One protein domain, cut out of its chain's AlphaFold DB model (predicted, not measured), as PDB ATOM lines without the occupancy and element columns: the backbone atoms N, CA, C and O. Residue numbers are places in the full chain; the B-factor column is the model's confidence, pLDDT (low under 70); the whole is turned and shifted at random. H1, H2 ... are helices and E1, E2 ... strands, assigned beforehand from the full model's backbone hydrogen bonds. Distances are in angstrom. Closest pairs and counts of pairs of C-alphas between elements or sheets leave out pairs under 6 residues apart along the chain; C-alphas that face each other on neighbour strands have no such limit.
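What this domain is: This is residues 418 to 490 of the 893 residues of an uncharacterized protein of Ochrobactrum sp. Kaboul (UniProt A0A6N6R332). A small compact head is built on a three-strand antiparallel sheet, E1, E4 and E5, with the short helix H1 over one face and the E2 and E3 hairpin next to the end of E5. From this head the last helix, H2, sticks out as an arm, with residues 478 to 490 free of the rest, and this arm makes much of the length. The printed part has 73 residues, with two named helices and five named strands in the order H1, E1, E2, E3, E4, E5, H2; the class is mixed, helices and strands. The sheet order is E1, E4, E5. The whole is only just compact, close to loose, with a radius of gyration of the C-alphas of 13.1 A and spans of 41 by 28 by 22 A.

How they stand to each other: In the larger sheet, E4, residues 459 to 464, is the inner strand between the edge strands E1, residues 436 to 439, and E5, residues 469 to 472. E1 and E4 are antiparallel at 143 degrees, with N 461 and O 437 within hydrogen-bond range at 2.8 A. E4 and E5 form a hairpin, antiparallel at 141 degrees, with N 471 and O 462 at 2.8 A. Residues 418 to 419 pair, parallel, with residues 438 to 439 of E1. H1, residues 422 to 426, is on the sheet at a height of 8.1 A, only just over E4, on which 3 of its 5 C-alphas fall. Its closest C-alphas to E1 are those of Trp 422 and Val 439, 6.2 A apart. E2, residues 445 to 447, and E3, residues 454 to 456, form an antiparallel hairpin at 141 degrees, with N 455 and O 446 at 2.8 A. The closest C-alphas of E3 and E5 are those of Val 455 and Trp 472, 7.4 A apart. H2, residues 477 to 490, is not on the sheet, and is apart from H1, E1, E2, E3 and E4. In H1 and H2 every O i to N i+4 pair is within hydrogen-bond range.

Where its parts are: E4 is the longest strand, 16.2 A from C-alpha 459 at (-39.277, 23.557, 42.398) to C-alpha 464. E1 measures 10.4 A and E5 10.0 A. H1 begins at C-alpha 422 at (-44.231, 17.580, 37.519) and measures 5.9 A. E2 measures 7.1 A and E3 7.2 A. H2 measures 18.8 A and ends at C-alpha 490 at (-23.281, 27.238, 65.538).

The domain as a whole: The two C-alphas farthest apart, those of Ala 427 and Glu 490, are 41.4 A apart. Without residues 478 to 490, the body of 60 residues spans 28 by 22 by 22 A. The printed part has no cut and no long link. The mean pLDDT of the printed part is 85.7; residues 475 to 490 are under 70, and H2 has a mean of 53.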
ATOM      1  N   THR A 418     -36.033  22.055  32.218       95.44
ATOM      2  CA  THR A 418     -37.203  22.883  32.545       95.44
ATOM      3  C   THR A 418     -38.483  22.290  31.947       95.44
ATOM      4  O   THR A 418     -38.520  21.934  30.762       95.44
ATOM      5  N   LYS A 419     -39.539  22.179  32.761       97.12
ATOM      6  CA  LYS A 419     -40.868  21.668  32.387       97.12
ATOM      7  C   LYS A 419     -41.984  22.510  33.006       97.12
ATOM      8  O   LYS A 419     -41.792  23.159  34.035       97.12
ATOM      9  N   SER A 420     -43.164  22.479  32.390       94.81
ATOM     10  CA  SER A 420     -44.347  23.201  32.881       94.81
ATOM     11  C   SER A 420     -44.959  22.512  34.101       94.81
ATOM     12  O   SER A 420     -45.474  23.188  34.990       94.81
ATOM     13  N   SER A 421     -44.891  21.174  34.142       97.12
ATOM     14  CA  SER A 421     -45.500  20.340  35.183       97.12
ATOM     15  C   SER A 421     -44.579  19.240  35.723       97.12
ATOM     16  O   SER A 421     -43.664  18.772  35.043       97.12
ATOM     17  N   TRP A 422     -44.858  18.773  36.943       97.19
ATOM     18  CA  TRP A 422     -44.231  17.580  37.519       97.19
ATOM     19  C   TRP A 422     -44.550  16.333  36.688       97.19
ATOM     20  O   TRP A 422     -43.685  15.478  36.504       97.19
ATOM     21  N   ALA A 423     -45.755  16.244  36.119       97.25
ATOM     22  CA  ALA A 423     -46.136  15.156  35.217       97.25
ATOM     23  C   ALA A 423     -45.253  15.108  33.952       97.25
ATOM     24  O   ALA A 423     -44.884  14.027  33.500       97.25
ATOM     25  N   GLU A 424     -44.865  16.263  33.404       97.00
ATOM     26  CA  GLU A 424     -43.932  16.349  32.272       97.00
ATOM     27  C   GLU A 424     -42.485  16.014  32.649       97.00
ATOM     28  O   GLU A 424     -41.776  15.431  31.831       97.00
ATOM     29  N   LEU A 425     -42.028  16.387  33.851       96.88
ATOM     30  CA  LEU A 425     -40.670  16.074  34.310       96.88
ATOM     31  C   LEU A 425     -40.527  14.592  34.678       96.88
ATOM     32  O   LEU A 425     -39.608  13.928  34.209       96.88
ATOM     33  N   SER A 426     -41.466  14.053  35.456       96.88
ATOM     34  CA  SER A 426     -41.467  12.647  35.891       96.88
ATOM     35  C   SER A 426     -41.664  11.640  34.751       96.88
ATOM     36  O   SER A 426     -41.272  10.484  34.891       96.88
ATOM     37  N   ALA A 427     -42.203  12.068  33.603       97.31
ATOM     38  CA  ALA A 427     -42.274  11.262  32.383       97.31
ATOM     39  C   ALA A 427     -40.932  11.145  31.627       97.31
ATOM     40  O   ALA A 427     -40.832  10.361  30.681       97.31
ATOM     41  N   ILE A 428     -39.910  11.921  32.007       96.19
ATOM     42  CA  ILE A 428     -38.588  11.932  31.374       96.19
ATOM     43  C   ILE A 428     -37.592  11.254  32.314       96.19
ATOM     44  O   ILE A 428     -37.414  11.684  33.453       96.19
ATOM     45  N   ALA A 429     -36.920  10.210  31.831       96.25
ATOM     46  CA  ALA A 429     -35.786   9.633  32.542       96.25
ATOM     47  C   ALA A 429     -34.571  10.563  32.431       96.25
ATOM     48  O   ALA A 429     -34.272  11.049  31.339       96.25
ATOM     49  N   GLY A 430     -33.877  10.800  33.543       94.75
ATOM     50  CA  GLY A 430     -32.615  11.533  33.531       94.75
ATOM     51  C   GLY A 430     -31.470  10.712  32.930       94.75
ATOM     52  O   GLY A 430     -31.431   9.483  33.033       94.75
ATOM     53  N   GLU A 431     -30.532  11.408  32.297       94.06
ATOM     54  CA  GLU A 431     -29.408  10.832  31.550       94.06
ATOM     55  C   GLU A 431     -28.235  10.440  32.465       94.06
ATOM     56  O   GLU A 431     -27.493   9.509  32.154       94.06
ATOM     57  N   HIS A 432     -28.076  11.117  33.608       90.81
ATOM     58  CA  HIS A 432     -27.007  10.867  34.576       90.81
ATOM     59  C   HIS A 432     -27.419  11.254  36.006       90.81
ATOM     60  O   HIS A 432     -28.337  12.051  36.213       90.81
ATOM     61  N   ASP A 433     -26.720  10.705  37.001       93.50
ATOM     62  CA  ASP A 433     -26.971  10.995  38.418       93.50
ATOM     63  C   ASP A 433     -26.759  12.490  38.706       93.50
ATOM     64  O   ASP A 433     -25.866  13.132  38.139       93.50
ATOM     65  N   GLY A 434     -27.627  13.079  39.527       90.81
ATOM     66  CA  GLY A 434     -27.598  14.508  39.833       90.81
ATOM     67  C   GLY A 434     -28.010  15.442  38.684       90.81
ATOM     68  O   GLY A 434     -27.897  16.660  38.850       90.81
ATOM     69  N   GLN A 435     -28.503  14.939  37.537       94.62
ATOM     70  CA  GLN A 435     -29.077  15.813  36.502       94.62
ATOM     71  C   GLN A 435     -30.189  16.670  37.115       94.62
ATOM     72  O   GLN A 435     -31.017  16.146  37.856       94.62
ATOM     73  N   ARG A 436     -30.219  17.981  36.835       94.56
ATOM     74  CA  ARG A 436     -31.209  18.898  37.423       94.56
ATOM     75  C   ARG A 436     -32.476  18.978  36.574       94.56
ATOM     76  O   ARG A 436     -32.408  19.138  35.358       94.56
ATOM     77  N   GLY A 437     -33.627  18.945  37.233       96.06
ATOM     78  CA  GLY A 437     -34.939  19.235  36.657       96.06
ATOM     79  C   GLY A 437     -35.558  20.445  37.350       96.06
ATOM     80  O   GLY A 437     -35.303  20.673  38.532       96.06
ATOM     81  N   TYR A 438     -36.354  21.233  36.634       96.12
ATOM     82  CA  TYR A 438     -37.031  22.404  37.193       96.12
ATOM     83  C   TYR A 438     -38.475  22.485  36.697       96.12
ATOM     84  O   TYR A 438     -38.725  22.415  35.494       96.12
ATOM     85  N   VAL A 439     -39.421  22.631  37.626       96.75
ATOM     86  CA  VAL A 439     -40.852  22.773  37.320       96.75
ATOM     87  C   VAL A 439     -41.308  24.177  37.695       96.75
ATOM     88  O   VAL A 439     -41.313  24.536  38.874       96.75
ATOM     89  N   GLU A 440     -41.691  24.966  36.688       92.75
ATOM     90  CA  GLU A 440     -41.945  26.406  36.841       92.75
ATOM     91  C   GLU A 440     -43.281  26.749  37.516       92.75
ATOM     92  O   GLU A 440     -43.323  27.641  38.363       92.75
ATOM     93  N   ALA A 441     -44.378  26.087  37.130       87.19
ATOM     94  CA  ALA A 441     -45.728  26.613  37.370       87.19
ATOM     95  C   ALA A 441     -46.799  25.544  37.678       87.19
ATOM     96  O   ALA A 441     -47.975  25.727  37.362       87.19
ATOM     97  N   ASP A 442     -46.415  24.437  38.315       95.69
ATOM     98  CA  ASP A 442     -47.344  23.370  38.708       95.69
ATOM     99  C   ASP A 442     -47.921  23.596  40.114       95.69
ATOM    100  O   ASP A 442     -47.205  23.566  41.118       95.69
ATOM    101  N   SER A 443     -49.234  23.818  40.191       91.75
ATOM    102  CA  SER A 443     -49.959  23.939  41.455       91.75
ATOM    103  C   SER A 443     -50.414  22.569  41.966       91.75
ATOM    104  O   SER A 443     -51.442  22.047  41.530       91.75
ATOM    105  N   GLY A 444     -49.705  22.016  42.948       95.50
ATOM    106  CA  GLY A 444     -50.088  20.760  43.590       95.50
ATOM    107  C   GLY A 444     -48.997  20.200  44.496       95.50
ATOM    108  O   GLY A 444     -47.987  20.859  44.746       95.50
ATOM    109  N   THR A 445     -49.206  18.973  44.969       96.81
ATOM    110  CA  THR A 445     -48.182  18.171  45.647       96.81
ATOM    111  C   THR A 445     -48.182  16.741  45.116       96.81
ATOM    112  O   THR A 445     -49.240  16.215  44.764       96.81
ATOM    113  N   HIS A 446     -47.024  16.093  45.142       96.81
ATOM    114  CA  HIS A 446     -46.845  14.674  44.842       96.81
ATOM    115  C   HIS A 446     -45.985  14.021  45.931       96.81
ATOM    116  O   HIS A 446     -45.369  14.702  46.747       96.81
ATOM    117  N   ILE A 447     -45.937  12.690  45.945       96.88
ATOM    118  CA  ILE A 447     -45.008  11.952  46.803       96.88
ATOM    119  C   ILE A 447     -43.670  11.851  46.069       96.88
ATOM    120  O   ILE A 447     -43.617  11.242  44.999       96.88
ATOM    121  N   ASP A 448     -42.615  12.429  46.642       96.25
ATOM    122  CA  ASP A 448     -41.236  12.271  46.178       96.25
ATOM    123  C   ASP A 448     -40.896  10.765  46.159       96.25
ATOM    124  O   ASP A 448     -40.956  10.109  47.206       96.25
ATOM    125  N   PRO A 449     -40.563  10.188  44.992       94.06
ATOM    126  CA  PRO A 449     -40.366   8.750  44.838       94.06
ATOM    127  C   PRO A 449     -39.076   8.216  45.485       94.06
ATOM    128  O   PRO A 449     -38.935   7.002  45.617       94.06
ATOM    129  N   VAL A 450     -38.145   9.085  45.897       94.62
ATOM    130  CA  VAL A 450     -36.921   8.713  46.628       94.62
ATOM    131  C   VAL A 450     -37.127   8.819  48.137       94.62
ATOM    132  O   VAL A 450     -36.714   7.926  48.873       94.62
ATOM    133  N   THR A 451     -37.764   9.891  48.616       92.94
ATOM    134  CA  THR A 451     -37.916  10.136  50.065       92.94
ATOM    135  C   THR A 451     -39.237   9.637  50.655       92.94
ATOM    136  O   THR A 451     -39.360   9.529  51.874       92.94
ATOM    137  N   GLY A 452     -40.243   9.347  49.823       94.56
ATOM    138  CA  GLY A 452     -41.595   8.987  50.257       94.56
ATOM    139  C   GLY A 452     -42.373  10.138  50.908       94.56
ATOM    140  O   GLY A 452     -43.436   9.906  51.487       94.56
ATOM    141  N   THR A 453     -41.865  11.373  50.844       93.69
ATOM    142  CA  THR A 453     -42.490  12.551  51.467       93.69
ATOM    143  C   THR A 453     -43.381  13.306  50.481       93.69
ATOM    144  O   THR A 453     -43.116  13.320  49.283       93.69
ATOM    145  N   ASN A 454     -44.460  13.931  50.962       96.25
ATOM    146  CA  ASN A 454     -45.335  14.744  50.112       96.25
ATOM    147  C   ASN A 454     -44.740  16.151  49.934       96.25
ATOM    148  O   ASN A 454     -44.598  16.883  50.915       96.25
ATOM    149  N   VAL A 455     -44.420  16.519  48.696       96.00
ATOM    150  CA  VAL A 455     -43.678  17.731  48.322       96.00
ATOM    151  C   VAL A 455     -44.433  18.537  47.249       96.00
ATOM    152  O   VAL A 455     -45.233  17.956  46.512       96.00
ATOM    153  N   PRO A 456     -44.235  19.865  47.143       96.25
ATOM    154  CA  PRO A 456     -44.792  20.685  46.063       96.25
ATOM    155  C   PRO A 456     -44.398  20.193  44.665       96.25
ATOM    156  O   PRO A 456     -43.283  19.722  44.462       96.25
ATOM    157  N   ASN A 457     -45.293  20.347  43.686       96.19
ATOM    158  CA  ASN A 457     -44.989  20.013  42.290       96.19
ATOM    159  C   ASN A 457     -44.021  21.011  41.631       96.19
ATOM    160  O   ASN A 457     -43.295  20.636  40.711       96.19
ATOM    161  N   ASN A 458     -43.991  22.266  42.081       95.62
ATOM    162  CA  ASN A 458     -43.029  23.260  41.617       95.62
ATOM    163  C   ASN A 458     -41.718  23.212  42.427       95.62
ATOM    164  O   ASN A 458     -41.701  22.893  43.617       95.62
ATOM    165  N   GLY A 459     -40.603  23.544  41.775       93.88
ATOM    166  CA  GLY A 459     -39.277  23.557  42.398       93.88
ATOM    167  C   GLY A 459     -38.207  22.811  41.606       93.88
ATOM    168  O   GLY A 459     -38.387  22.493  40.428       93.88
ATOM    169  N   ILE A 460     -37.068  22.582  42.261       95.25
ATOM    170  CA  ILE A 460     -35.879  21.944  41.684       95.25
ATOM    171  C   ILE A 460     -35.840  20.467  42.094       95.25
ATOM    172  O   ILE A 460     -36.152  20.113  43.230       95.25
ATOM    173  N   TYR A 461     -35.415  19.614  41.166       96.00
ATOM    174  CA  TYR A 461     -35.268  18.173  41.339       96.00
ATOM    175  C   TYR A 461     -33.880  17.710  40.882       96.00
ATOM    176  O   TYR A 461     -33.256  18.361  40.040       96.00
ATOM    177  N   ALA A 462     -33.426  16.566  41.392       96.25
ATOM    178  CA  ALA A 462     -32.265  15.833  40.892       96.25
ATOM    179  C   ALA A 462     -32.662  14.424  40.456       96.25
ATOM    180  O   ALA A 462     -33.446  13.760  41.133       96.25
ATOM    181  N   TRP A 463     -32.104  13.945  39.349       97.25
ATOM    182  CA  TRP A 463     -32.216  12.543  38.967       97.25
ATOM    183  C   TRP A 463     -31.359  11.666  39.883       97.25
ATOM    184  O   TRP A 463     -30.182  11.960  40.087       97.25
ATOM    185  N   VAL A 464     -31.940  10.585  40.405       95.94
ATOM    186  CA  VAL A 464     -31.245   9.582  41.221       95.94
ATOM    187  C   VAL A 464     -31.190   8.277  40.433       95.94
ATOM    188  O   VAL A 464     -32.161   7.516  40.380       95.94
ATOM    189  N   THR A 465     -30.042   8.001  39.817       94.19
ATOM    190  CA  THR A 465     -29.822   6.862  38.915       94.19
ATOM    191  C   THR A 465     -30.064   5.525  39.610       94.19
ATOM    192  O   THR A 465     -30.648   4.626  39.010       94.19
ATOM    193  N   ALA A 466     -29.691   5.402  40.889       91.62
ATOM    194  CA  ALA A 466     -29.882   4.175  41.670       91.62
ATOM    195  C   ALA A 466     -31.361   3.752  41.792       91.62
ATOM    196  O   ALA A 466     -31.653   2.561  41.889       91.62
ATOM    197  N   SER A 467     -32.280   4.720  41.743       93.81
ATOM    198  CA  SER A 467     -33.727   4.506  41.855       93.81
ATOM    199  C   SER A 467     -34.476   4.756  40.537       93.81
ATOM    200  O   SER A 467     -35.673   4.495  40.466       93.81
ATOM    201  N   SER A 468     -33.791   5.243  39.492       96.00
ATOM    202  CA  SER A 468     -34.370   5.682  38.209       96.00
ATOM    203  C   SER A 468     -35.562   6.644  38.361       96.00
ATOM    204  O   SER A 468     -36.581   6.488  37.687       96.00
ATOM    205  N   VAL A 469     -35.456   7.622  39.267       97.56
ATOM    206  CA  VAL A 469     -36.515   8.608  39.552       97.56
ATOM    207  C   VAL A 469     -35.944   9.976  39.942       97.56
ATOM    208  O   VAL A 469     -34.778  10.099  40.314       97.56
ATOM    209  N   TRP A 470     -36.787  11.008  39.890       97.62
ATOM    210  CA  TRP A 470     -36.475  12.366  40.343       97.62
ATOM    211  C   TRP A 470     -36.715  12.530  41.851       97.62
ATOM    212  O   TRP A 470     -37.826  12.296  42.320       97.62
ATOM    213  N   GLN A 471     -35.705  12.987  42.591       97.06
ATOM    214  CA  GLN A 471     -35.795  13.435  43.984       97.06
ATOM    215  C   GLN A 471     -36.030  14.949  44.041       97.06
ATOM    216  O   GLN A 471     -35.425  15.691  43.265       97.06
ATOM    217  N   TRP A 472     -36.851  15.436  44.974       96.31
ATOM    218  CA  TRP A 472     -37.075  16.875  45.147       96.31
ATOM    219  C   TRP A 472     -35.972  17.508  46.009       96.31
ATOM    220  O   TRP A 472     -35.715  17.076  47.131       96.31
ATOM    221  N   LEU A 473     -35.328  18.562  45.497       90.38
ATOM    222  CA  LEU A 473     -34.200  19.250  46.148       90.38
ATOM    223  C   LEU A 473     -34.614  20.436  47.038       90.38
ATOM    224  O   LEU A 473     -33.750  21.144  47.543       90.38
ATOM    225  N   ARG A 474     -35.920  20.623  47.274       77.50
ATOM    226  CA  ARG A 474     -36.535  21.796  47.932       77.50
ATOM    227  C   ARG A 474     -36.468  23.077  47.093       77.50
ATOM    228  O   ARG A 474     -35.632  23.258  46.214       77.50
ATOM    229  N   LEU A 475     -37.417  23.975  47.361       60.50
ATOM    230  CA  LEU A 475     -37.474  25.311  46.751       60.50
ATOM    231  C   LEU A 475     -36.399  26.252  47.336       60.50
ATOM    232  O   LEU A 475     -35.976  27.208  46.690       60.50
ATOM    233  N   ASP A 476     -35.933  25.930  48.545       54.97
ATOM    234  CA  ASP A 476     -35.197  26.827  49.428       54.97
ATOM    235  C   ASP A 476     -33.758  26.343  49.665       54.97
ATOM    236  O   ASP A 476     -33.273  26.383  50.790       54.97
ATOM    237  N   ASP A 477     -33.040  25.907  48.625       55.25
ATOM    238  CA  ASP A 477     -31.608  25.545  48.715       55.25
ATOM    239  C   ASP A 477     -30.781  26.688  49.352       55.25
ATOM    240  O   ASP A 477     -29.814  26.458  50.070       55.25
ATOM    241  N   LEU A 478     -31.204  27.948  49.158       51.34
ATOM    242  CA  LEU A 478     -30.623  29.126  49.810       51.34
ATOM    243  C   LEU A 478     -31.003  29.249  51.297       51.34
ATOM    244  O   LEU A 478     -30.211  29.756  52.086       51.34
ATOM    245  N   GLY A 479     -32.200  28.797  51.672       51.53
ATOM    246  CA  GLY A 479     -32.684  28.743  53.050       51.53
ATOM    247  C   GLY A 479     -32.024  27.611  53.829       51.53
ATOM    248  O   GLY A 479     -31.537  27.851  54.924       51.53
ATOM    249  N   ASP A 480     -31.891  26.420  53.239       50.09
ATOM    250  CA  ASP A 480     -31.126  25.319  53.831       50.09
ATOM    251  C   ASP A 480     -29.616  25.593  53.781       50.09
ATOM    252  O   ASP A 480     -28.914  25.183  54.691       50.09
ATOM    253  N   LEU A 481     -29.090  26.377  52.828       52.44
ATOM    254  CA  LEU A 481     -27.727  26.921  52.918       52.44
ATOM    255  C   LEU A 481     -27.594  28.006  53.989       52.44
ATOM    256  O   LEU A 481     -26.565  28.038  54.644       52.44
ATOM    257  N   GLN A 482     -28.586  28.867  54.228       56.88
ATOM    258  CA  GLN A 482     -28.549  29.831  55.339       56.88
ATOM    259  C   GLN A 482     -28.724  29.153  56.698       56.88
ATOM    260  O   GLN A 482     -28.059  29.540  57.652       56.88
ATOM    261  N   THR A 483     -29.540  28.104  56.788       56.16
ATOM    262  CA  THR A 483     -29.648  27.246  57.967       56.16
ATOM    263  C   THR A 483     -28.415  26.363  58.110       56.16
ATOM    264  O   THR A 483     -27.952  26.205  59.220       56.16
ATOM    265  N   ARG A 484     -27.781  25.865  57.044       52.06
ATOM    266  CA  ARG A 484     -26.499  25.144  57.134       52.06
ATOM    267  C   ARG A 484     -25.324  26.070  57.402       52.06
ATOM    268  O   ARG A 484     -24.395  25.614  58.043       52.06
ATOM    269  N   VAL A 485     -25.348  27.332  56.974       59.22
ATOM    270  CA  VAL A 485     -24.342  28.354  57.318       59.22
ATOM    271  C   VAL A 485     -24.554  28.847  58.747       59.22
ATOM    272  O   VAL A 485     -23.584  28.916  59.485       59.22
ATOM    273  N   GLY A 486     -25.793  29.078  59.185       59.69
ATOM    274  CA  GLY A 486     -26.120  29.379  60.582       59.69
ATOM    275  C   GLY A 486     -25.792  28.209  61.509       59.69
ATOM    276  O   GLY A 486     -25.099  28.390  62.502       59.69
ATOM    277  N   ASN A 487     -26.159  26.985  61.124       51.22
ATOM    278  CA  ASN A 487     -25.758  25.762  61.816       51.22
ATOM    279  C   ASN A 487     -24.253  25.494  61.667       51.22
ATOM    280  O   ASN A 487     -23.717  24.793  62.507       51.22
ATOM    281  N   LEU A 488     -23.545  26.015  60.654       48.53
ATOM    282  CA  LEU A 488     -22.075  25.963  60.568       48.53
ATOM    283  C   LEU A 488     -21.428  27.024  61.456       48.53
ATOM    284  O   LEU A 488     -20.384  26.741  62.016       48.53
ATOM    285  N   GLU A 489     -22.025  28.198  61.653       48.56
ATOM    286  CA  GLU A 489     -21.577  29.171  62.655       48.56
ATOM    287  C   GLU A 489     -21.869  28.665  64.079       48.56
ATOM    288  O   GLU A 489     -21.050  28.857  64.976       48.56
ATOM    289  N   GLU A 490     -22.966  27.930  64.282       42.78
ATOM    290  CA  GLU A 490     -23.281  27.238  65.538       42.78
ATOM    291  C   GLU A 490     -22.428  25.967  65.729       42.78
ATOM    292  O   GLU A 490     -21.965  25.718  66.835       42.78
TER     293      GLU A 490